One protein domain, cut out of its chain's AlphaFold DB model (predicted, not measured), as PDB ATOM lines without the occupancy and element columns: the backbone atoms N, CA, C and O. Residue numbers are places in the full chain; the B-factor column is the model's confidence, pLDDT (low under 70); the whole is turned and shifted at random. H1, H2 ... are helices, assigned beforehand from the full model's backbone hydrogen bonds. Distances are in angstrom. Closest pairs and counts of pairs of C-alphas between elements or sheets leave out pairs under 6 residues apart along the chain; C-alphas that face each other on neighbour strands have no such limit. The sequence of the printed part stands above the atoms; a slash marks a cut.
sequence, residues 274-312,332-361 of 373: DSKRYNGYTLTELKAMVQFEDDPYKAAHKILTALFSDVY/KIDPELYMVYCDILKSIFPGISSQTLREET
ATOM      1  N   ASP A 274      66.196 130.119 103.636       55.22
ATOM      2  CA  ASP A 274      64.994 130.385 102.828       55.22
ATOM      3  C   ASP A 274      64.384 131.787 103.057       55.22
ATOM      4  O   ASP A 274      63.421 132.172 102.388       55.22
ATOM      5  N   SER A 275      64.973 132.613 103.935       68.88
ATOM      6  CA  SER A 275      64.578 134.018 104.120       68.88
ATOM      7  C   SER A 275      64.836 134.898 102.887       68.88
ATOM      8  O   SER A 275      64.307 136.013 102.824       68.88
ATOM      9  N   LYS A 276      65.651 134.452 101.920       84.56
ATOM     10  CA  LYS A 276      66.015 135.229 100.728       84.56
ATOM     11  C   LYS A 276      65.390 134.624  99.469       84.56
ATOM     12  O   LYS A 276      65.667 133.480  99.114       84.56
ATOM     13  N   ARG A 277      64.560 135.418  98.779       87.50
ATOM     14  CA  ARG A 277      63.880 135.026  97.534       87.50
ATOM     15  C   ARG A 277      64.532 135.664  96.307       87.50
ATOM     16  O   ARG A 277      64.701 136.879  96.250       87.50
ATOM     17  N   TYR A 278      64.823 134.844  95.308       87.50
ATOM     18  CA  TYR A 278      65.392 135.199  94.013       87.50
ATOM     19  C   TYR A 278      64.308 135.054  92.940       87.50
ATOM     20  O   TYR A 278      63.825 133.952  92.688       87.50
ATOM     21  N   ASN A 279      63.864 136.174  92.354       85.25
ATOM     22  CA  ASN A 279      62.741 136.217  91.399       85.25
ATOM     23  C   ASN A 279      61.466 135.478  91.895       85.25
ATOM     24  O   ASN A 279      60.719 134.885  91.125       85.25
ATOM     25  N   GLY A 280      61.234 135.498  93.213       86.12
ATOM     26  CA  GLY A 280      60.132 134.804  93.887       86.12
ATOM     27  C   GLY A 280      60.517 133.477  94.552       86.12
ATOM     28  O   GLY A 280      59.956 133.174  95.602       86.12
ATOM     29  N   TYR A 281      61.499 132.743  94.026       88.62
ATOM     30  CA  TYR A 281      61.898 131.414  94.514       88.62
ATOM     31  C   TYR A 281      62.898 131.472  95.675       88.62
ATOM     32  O   TYR A 281      63.774 132.334  95.689       88.62
ATOM     33  N   THR A 282      62.841 130.547  96.631       91.06
ATOM     34  CA  THR A 282      63.932 130.347  97.604       91.06
ATOM     35  C   THR A 282      65.087 129.528  97.010       91.06
ATOM     36  O   THR A 282      64.960 128.920  95.944       91.06
ATOM     37  N   LEU A 283      66.234 129.479  97.697       90.19
ATOM     38  CA  LEU A 283      67.361 128.636  97.275       90.19
ATOM     39  C   LEU A 283      66.992 127.141  97.278       90.19
ATOM     40  O   LEU A 283      67.413 126.405  96.383       90.19
ATOM     41  N   THR A 284      66.186 126.702  98.248       89.62
ATOM     42  CA  THR A 284      65.674 125.327  98.334       89.62
ATOM     43  C   THR A 284      64.728 125.007  97.174       89.62
ATOM     44  O   THR A 284      64.895 123.979  96.517       89.62
ATOM     45  N   GLU A 285      63.788 125.910  96.861       91.62
ATOM     46  CA  GLU A 285      62.868 125.773  95.719       91.62
ATOM     47  C   GLU A 285      63.638 125.667  94.387       91.62
ATOM     48  O   GLU A 285      63.365 124.771  93.587       91.62
ATOM     49  N   LEU A 286      64.656 126.512  94.177       91.94
ATOM     50  CA  LEU A 286      65.504 126.471  92.979       91.94
ATOM     51  C   LEU A 286      66.269 125.150  92.846       91.94
ATOM     52  O   LEU A 286      66.241 124.541  91.778       91.94
ATOM     53  N   LYS A 287      66.919 124.663  93.915       91.38
ATOM     54  CA  LYS A 287      67.610 123.359  93.887       91.38
ATOM     55  C   LYS A 287      66.639 122.217  93.555       91.38
ATOM     56  O   LYS A 287      66.967 121.357  92.736       91.38
ATOM     57  N   ALA A 288      65.423 122.245  94.103       90.38
ATOM     58  CA  ALA A 288      64.415 121.212  93.861       90.38
ATOM     59  C   ALA A 288      63.947 121.118  92.391       90.38
ATOM     60  O   ALA A 288      63.594 120.031  91.936       90.38
ATOM     61  N   MET A 289      64.001 122.206  91.609       90.75
ATOM     62  CA  MET A 289      63.636 122.202  90.176       90.75
ATOM     63  C   MET A 289      64.591 121.383  89.281       90.75
ATOM     64  O   MET A 289      64.245 121.045  88.138       90.75
ATOM     65  N   VAL A 290      65.797 121.090  89.778       92.31
ATOM     66  CA  VAL A 290      66.912 120.487  89.022       92.31
ATOM     67  C   VAL A 290      67.598 119.312  89.728       92.31
ATOM     68  O   VAL A 290      68.409 118.643  89.105       92.31
ATOM     69  N   GLN A 291      67.235 118.984  90.973       89.50
ATOM     70  CA  GLN A 291      67.782 117.832  91.717       89.50
ATOM     71  C   GLN A 291      67.547 116.456  91.052       89.50
ATOM     72  O   GLN A 291      68.160 115.471  91.451       89.50
ATOM     73  N   PHE A 292      66.629 116.386  90.081       86.44
ATOM     74  CA  PHE A 292      66.292 115.202  89.280       86.44
ATOM     75  C   PHE A 292      66.475 115.461  87.771       86.44
ATOM     76  O   PHE A 292      65.758 114.895  86.950       86.44
ATOM     77  N   GLU A 293      67.347 116.398  87.397       91.38
ATOM     78  CA  GLU A 293      67.709 116.645  86.002       91.38
ATOM     79  C   GLU A 293      69.100 116.061  85.748       91.38
ATOM     80  O   GLU A 293      70.066 116.519  86.348       91.38
ATOM     81  N   ASP A 294      69.212 115.059  84.874       87.62
ATOM     82  CA  ASP A 294      70.496 114.390  84.602       87.62
ATOM     83  C   ASP A 294      71.425 115.222  83.695       87.62
ATOM     84  O   ASP A 294      72.640 115.028  83.683       87.62
ATOM     85  N   ASP A 295      70.856 116.156  82.923       88.69
ATOM     86  CA  ASP A 295      71.579 117.019  81.987       88.69
ATOM     87  C   ASP A 295      71.939 118.379  82.630       88.69
ATOM     88  O   ASP A 295      71.035 119.179  82.919       88.69
ATOM     89  N   PRO A 296      73.238 118.707  82.798       87.25
ATOM     90  CA  PRO A 296      73.670 119.977  83.371       87.25
ATOM     91  C   PRO A 296      73.290 121.200  82.526       87.25
ATOM     92  O   PRO A 296      73.116 122.278  83.092       87.25
ATOM     93  N   TYR A 297      73.122 121.074  81.204       87.69
ATOM     94  CA  TYR A 297      72.753 122.193  80.329       87.69
ATOM     95  C   TYR A 297      71.260 122.518  80.432       87.69
ATOM     96  O   TYR A 297      70.878 123.685  80.556       87.69
ATOM     97  N   LYS A 298      70.398 121.499  80.473       90.06
ATOM     98  CA  LYS A 298      68.962 121.650  80.753       90.06
ATOM     99  C   LYS A 298      68.696 122.101  82.193       90.06
ATOM    100  O   LYS A 298      67.820 122.941  82.410       90.06
ATOM    101  N   ALA A 299      69.489 121.638  83.163       90.94
ATOM    102  CA  ALA A 299      69.469 122.164  84.527       90.94
ATOM    103  C   ALA A 299      69.896 123.642  84.574       90.94
ATOM    104  O   ALA A 299      69.205 124.471  85.171       90.94
ATOM    105  N   ALA A 300      70.983 124.001  83.886       89.88
ATOM    106  CA  ALA A 300      71.438 125.381  83.756       89.88
ATOM    107  C   ALA A 300      70.362 126.285  83.143       89.88
ATOM    108  O   ALA A 300      70.071 127.345  83.694       89.88
ATOM    109  N   HIS A 301      69.719 125.847  82.057       87.69
ATOM    110  CA  HIS A 301      68.641 126.594  81.416       87.69
ATOM    111  C   HIS A 301      67.454 126.826  82.367       87.69
ATOM    112  O   HIS A 301      67.026 127.969  82.523       87.69
ATOM    113  N   LYS A 302      66.991 125.785  83.079       91.06
ATOM    114  CA  LYS A 302      65.935 125.902  84.103       91.06
ATOM    115  C   LYS A 302      66.255 126.960  85.163       91.06
ATOM    116  O   LYS A 302      65.394 127.784  85.466       91.06
ATOM    117  N   ILE A 303      67.470 126.955  85.721       91.75
ATOM    118  CA  ILE A 303      67.863 127.921  86.760       91.75
ATOM    119  C   ILE A 303      68.048 129.328  86.186       91.75
ATOM    120  O   ILE A 303      67.652 130.291  86.837       91.75
ATOM    121  N   LEU A 304      68.581 129.472  84.967       88.88
ATOM    122  CA  LEU A 304      68.678 130.778  84.308       88.88
ATOM    123  C   LEU A 304      67.295 131.393  84.083       88.88
ATOM    124  O   LEU A 304      67.092 132.532  84.479       88.88
ATOM    125  N   THR A 305      66.330 130.644  83.544       88.12
ATOM    126  CA  THR A 305      64.950 131.126  83.346       88.12
ATOM    127  C   THR A 305      64.215 131.383  84.671       88.12
ATOM    128  O   THR A 305      63.373 132.277  84.743       88.12
ATOM    129  N   ALA A 306      64.538 130.649  85.742       89.31
ATOM    130  CA  ALA A 306      63.964 130.888  87.066       89.31
ATOM    131  C   ALA A 306      64.534 132.148  87.749       89.31
ATOM    132  O   ALA A 306      63.773 132.908  88.343       89.31
ATOM    133  N   LEU A 307      65.847 132.396  87.657       88.44
ATOM    134  CA  LEU A 307      66.517 133.559  88.260       88.44
ATOM    135  C   LEU A 307      66.362 134.842  87.432       88.44
ATOM    136  O   LEU A 307      66.184 135.925  87.991       88.44
ATOM    137  N   PHE A 308      66.438 134.722  86.109       84.19
ATOM    138  CA  PHE A 308      66.371 135.815  85.148       84.19
ATOM    139  C   PHE A 308      65.117 135.633  84.291       84.19
ATOM    140  O   PHE A 308      65.099 134.856  83.339       84.19
ATOM    141  N   SER A 309      64.060 136.367  84.638       69.81
ATOM    142  CA  SER A 309      62.818 136.398  83.862       69.81
ATOM    143  C   SER A 309      63.044 136.889  82.424       69.81
ATOM    144  O   SER A 309      64.049 137.543  82.135       69.81
ATOM    145  N   ASP A 310      62.072 136.636  81.538       58.34
ATOM    146  CA  ASP A 310      62.083 136.955  80.092       58.34
ATOM    147  C   ASP A 310      62.542 138.385  79.730       58.34
ATOM    148  O   ASP A 310      62.982 138.633  78.611       58.34
ATOM    149  N   VAL A 311      62.517 139.325  80.680       56.16
ATOM    150  CA  VAL A 311      63.145 140.657  80.585       56.16
ATOM    151  C   VAL A 311      64.617 140.589  80.134       56.16
ATOM    152  O   VAL A 311      65.094 141.498  79.454       56.16
ATOM    153  N   TYR A 312      65.335 139.516  80.483       54.09
ATOM    154  CA  TYR A 312      66.732 139.280  80.101       54.09
ATOM    155  C   TYR A 312      66.905 138.480  78.800       54.09
ATOM    156  O   TYR A 312      68.008 138.465  78.252       54.09
ATOM    157  N   LYS A 332      72.906 143.439  81.656       67.44
ATOM    158  CA  LYS A 332      73.825 143.444  82.793       67.44
ATOM    159  C   LYS A 332      73.311 142.433  83.810       67.44
ATOM    160  O   LYS A 332      72.580 142.796  84.725       67.44
ATOM    161  N   ILE A 333      73.678 141.172  83.591       77.25
ATOM    162  CA  ILE A 333      73.459 140.067  84.525       77.25
ATOM    163  C   ILE A 333      73.930 140.519  85.910       77.25
ATOM    164  O   ILE A 333      75.055 141.002  86.060       77.25
ATOM    165  N   ASP A 334      73.054 140.383  86.900       82.69
ATOM    166  CA  ASP A 334      73.377 140.662  88.294       82.69
ATOM    167  C   ASP A 334      74.462 139.675  88.775       82.69
ATOM    168  O   ASP A 334      74.232 138.459  88.728       82.69
ATOM    169  N   PRO A 335      75.641 140.154  89.225       83.06
ATOM    170  CA  PRO A 335      76.692 139.287  89.746       83.06
ATOM    171  C   PRO A 335      76.228 138.403  90.907       83.06
ATOM    172  O   PRO A 335      76.698 137.274  91.021       83.06
ATOM    173  N   GLU A 336      75.300 138.873  91.747       86.38
ATOM    174  CA  GLU A 336      74.815 138.109  92.897       86.38
ATOM    175  C   GLU A 336      73.945 136.924  92.450       86.38
ATOM    176  O   GLU A 336      74.178 135.788  92.869       86.38
ATOM    177  N   LEU A 337      73.014 137.155  91.516       88.62
ATOM    178  CA  LEU A 337      72.227 136.084  90.891       88.62
ATOM    179  C   LEU A 337      73.114 135.111  90.097       88.62
ATOM    180  O   LEU A 337      72.845 133.911  90.082       88.62
ATOM    181  N   TYR A 338      74.193 135.597  89.474       87.81
ATOM    182  CA  TYR A 338      75.142 134.742  88.756       87.81
ATOM    183  C   TYR A 338      75.957 133.831  89.690       87.81
ATOM    184  O   TYR A 338      76.199 132.675  89.340       87.81
ATOM    185  N   MET A 339      76.331 134.290  90.893       89.19
ATOM    186  CA  MET A 339      76.940 133.402  91.895       89.19
ATOM    187  C   MET A 339      75.950 132.325  92.352       89.19
ATOM    188  O   MET A 339      76.276 131.143  92.284       89.19
ATOM    189  N   VAL A 340      74.716 132.708  92.704       90.62
ATOM    190  CA  VAL A 340      73.652 131.766  93.108       90.62
ATOM    191  C   VAL A 340      73.409 130.699  92.035       90.62
ATOM    192  O   VAL A 340      73.371 129.510  92.346       90.62
ATOM    193  N   TYR A 341      73.332 131.105  90.765       91.00
ATOM    194  CA  TYR A 341      73.285 130.210  89.608       91.00
ATOM    195  C   TYR A 341      74.457 129.213  89.580       91.00
ATOM    196  O   TYR A 341      74.245 128.000  89.504       91.00
ATOM    197  N   CYS A 342      75.695 129.709  89.665       88.31
ATOM    198  CA  CYS A 342      76.888 128.865  89.651       88.31
ATOM    199  C   CYS A 342      76.940 127.892  90.834       88.31
ATOM    200  O   CYS A 342      77.386 126.759  90.664       88.31
ATOM    201  N   ASP A 343      76.501 128.307  92.018       90.00
ATOM    202  CA  ASP A 343      76.620 127.508  93.235       90.00
ATOM    203  C   ASP A 343      75.509 126.453  93.351       90.00
ATOM    204  O   ASP A 343      75.773 125.347  93.825       90.00
ATOM    205  N   ILE A 344      74.306 126.718  92.820       91.12
ATOM    206  CA  ILE A 344      73.282 125.680  92.593       91.12
ATOM    207  C   ILE A 344      73.833 124.594  91.662       91.12
ATOM    208  O   ILE A 344      73.751 123.411  91.988       91.12
ATOM    209  N   LEU A 345      74.434 124.983  90.534       89.69
ATOM    210  CA  LEU A 345      74.951 124.027  89.557       89.69
ATOM    211  C   LEU A 345      76.132 123.204  90.087       89.69
ATOM    212  O   LEU A 345      76.094 121.981  89.982       89.69
ATOM    213  N   LYS A 346      77.134 123.823  90.727       87.94
ATOM    214  CA  LYS A 346      78.243 123.091  91.376       87.94
ATOM    215  C   LYS A 346      77.751 122.139  92.475       87.94
ATOM    216  O   LYS A 346      78.333 121.079  92.667       87.94
ATOM    217  N   SER A 347      76.684 122.514  93.191       87.31
ATOM    218  CA  SER A 347      76.077 121.710  94.264       87.31
ATOM    219  C   SER A 347      75.374 120.442  93.764       87.31
ATOM    220  O   SER A 347      75.061 119.594  94.596       87.31
ATOM    221  N   ILE A 348      75.087 120.328  92.463       85.56
ATOM    222  CA  ILE A 348      74.366 119.193  91.853       85.56
ATOM    223  C   ILE A 348      75.271 118.446  90.864       85.56
ATOM    224  O   ILE A 348      75.259 117.219  90.819       85.56
ATOM    225  N   PHE A 349      76.133 119.172  90.149       85.69
ATOM    226  CA  PHE A 349      77.107 118.644  89.198       85.69
ATOM    227  C   PHE A 349      78.535 119.075  89.593       85.69
ATOM    228  O   PHE A 349      79.094 119.986  88.979       85.69
ATOM    229  N   PRO A 350      79.187 118.421  90.578       78.31
ATOM    230  CA  PRO A 350      80.519 118.823  91.052       78.31
ATOM    231  C   PRO A 350      81.634 118.793  89.989       78.31
ATOM    232  O   PRO A 350      82.718 119.319  90.228       78.31
ATOM    233  N   GLY A 351      81.388 118.167  88.832       69.69
ATOM    234  CA  GLY A 351      82.335 118.067  87.719       69.69
ATOM    235  C   GLY A 351      82.258 119.180  86.664       69.69
ATOM    236  O   GLY A 351      83.184 119.279  85.862       69.69
ATOM    237  N   ILE A 352      81.208 120.019  86.623       67.56
ATOM    238  CA  ILE A 352      81.128 121.077  85.596       67.56
ATOM    239  C   ILE A 352      81.885 122.330  86.038       67.56
ATOM    240  O   ILE A 352      81.524 123.015  86.997       67.56
ATOM    241  N   SER A 353      82.957 122.658  85.317       57.84
ATOM    242  CA  SER A 353      83.690 123.898  85.562       57.84
ATOM    243  C   SER A 353      82.905 125.108  85.035       57.84
ATOM    244  O   SER A 353      82.252 125.049  83.989       57.84
ATOM    245  N   SER A 354      83.041 126.259  85.699       58.28
ATOM    246  CA  SER A 354      82.496 127.538  85.208       58.28
ATOM    247  C   SER A 354      83.190 128.058  83.931       58.28
ATOM    248  O   SER A 354      82.839 129.125  83.421       58.28
ATOM    249  N   GLN A 355      84.178 127.325  83.406       51.03
ATOM    250  CA  GLN A 355      84.778 127.564  82.095       51.03
ATOM    251  C   GLN A 355      84.044 126.775  81.005       51.03
ATOM    252  O   GLN A 355      83.542 127.401  80.076       51.03
ATOM    253  N   THR A 356      83.873 125.458  81.178       52.91
ATOM    254  CA  THR A 356      83.184 124.551  80.234       52.91
ATOM    255  C   THR A 356      81.831 125.112  79.787       52.91
ATOM    256  O   THR A 356      81.550 125.215  78.595       52.91
ATOM    257  N   LEU A 357      81.034 125.595  80.746       53.69
ATOM    258  CA  LEU A 357      79.703 126.151  80.488       53.69
ATOM    259  C   LEU A 357      79.722 127.476  79.694       53.69
ATOM    260  O   LEU A 357      78.721 127.824  79.083       53.69
ATOM    261  N   ARG A 358      80.839 128.219  79.667       54.44
ATOM    262  CA  ARG A 358      81.002 129.437  78.840       54.44
ATOM    263  C   ARG A 358      81.606 129.163  77.459       54.44
ATOM    264  O   ARG A 358      81.495 130.015  76.576       54.44
ATOM    265  N   GLU A 359      82.274 128.025  77.299       48.56
ATOM    266  CA  GLU A 359      83.021 127.647  76.096       48.56
ATOM    267  C   GLU A 359      82.070 127.067  75.033       48.56
ATOM    268  O   GLU A 359      82.040 127.534  73.893       48.56
ATOM    269  N   GLU A 360      81.190 126.137  75.416       44.56
ATOM    270  CA  GLU A 360      80.310 125.452  74.458       44.56
ATOM    271  C   GLU A 360      79.121 126.309  73.978       44.56
ATOM    272  O   GLU A 360      78.690 126.183  72.831       44.56
ATOM    273  N   THR A 361      78.655 127.283  74.776       44.56
ATOM    274  CA  THR A 361      77.615 128.242  74.334       44.56
ATOM    275  C   THR A 361      78.075 129.123  73.163       44.56
ATOM    276  O   THR A 361      77.241 129.666  72.441       44.56
TER     277      THR A 361
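Overview. This is residues 274 to 312 and 332 to 361 of the 373 residues of an uncharacterized protein of Chloebia gouldiae (UniProt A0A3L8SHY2). Two helices of 12 residues, H2 and H3, lie side by side and run opposite ways, and the short helix H1 sits close to both, its centre making a triangle with theirs. The short helix H4 is set off at the far end of a link of loop, near the first residues of H2. The printed part has 69 residues with four named helices, in the order H1, H2, H3, H4, and no named strand; the class is all helix. It is compact, with a radius of gyration of the C-alphas of 11.6 A and spans of 30 by 28 by 18 A.

Arrangement. H2, residues 296 to 307, and H3, residues 335 to 346, touch, the closest C-alphas being those of Ile 303 and Tyr 341, 6.5 A apart. They run opposite ways at a shallow tilt of 34 degrees, only just short of steep. H1, residues 283 to 288, is close to H2 but not clearly touching, its Leu 286 and Ile 303 having the closest C-alphas at 6.8 A. H1 is likewise close to H3 but not clearly touching, the closest C-alphas being those of Lys 287 and Ile 344, 6.3 A apart. H4, residues 356 to 361, is close to H2 but not clearly touching, about perpendicular at 82 degrees, with the closest C-alphas, of Tyr 297 and Leu 357, 8.0 A apart. H4 is apart from H1 and H3. In H1, H2 and H3 every O i to N i+4 pair is within hydrogen-bond range; in H4, 1 of 2 is.

Along the chain. H2 measures 16.1 A from C-alpha 296 at (73.670, 119.977, 83.371) to C-alpha 307, and H3 16.4 A. H1 measures 8.7 A, beginning at C-alpha 283 (67.361, 128.636, 97.275). H4 measures 8.9 A and ends at C-alpha 361 (77.615, 128.242, 74.334).

Size, cuts and confidence. The C-alphas of Ser 275 and Glu 360 are the two farthest apart, 34.7 A. Residues 313 to 331 are not printed, and C-alphas 312 and 332 are 8.7 A apart across this cut, in the link from H2 to H3. The links H1 to H2 and H3 to H4 are short. Mean pLDDT of the printed part is 80.2; it is under 70 at residues 274 to 275, 309 to 312, 332 and 351 to 361.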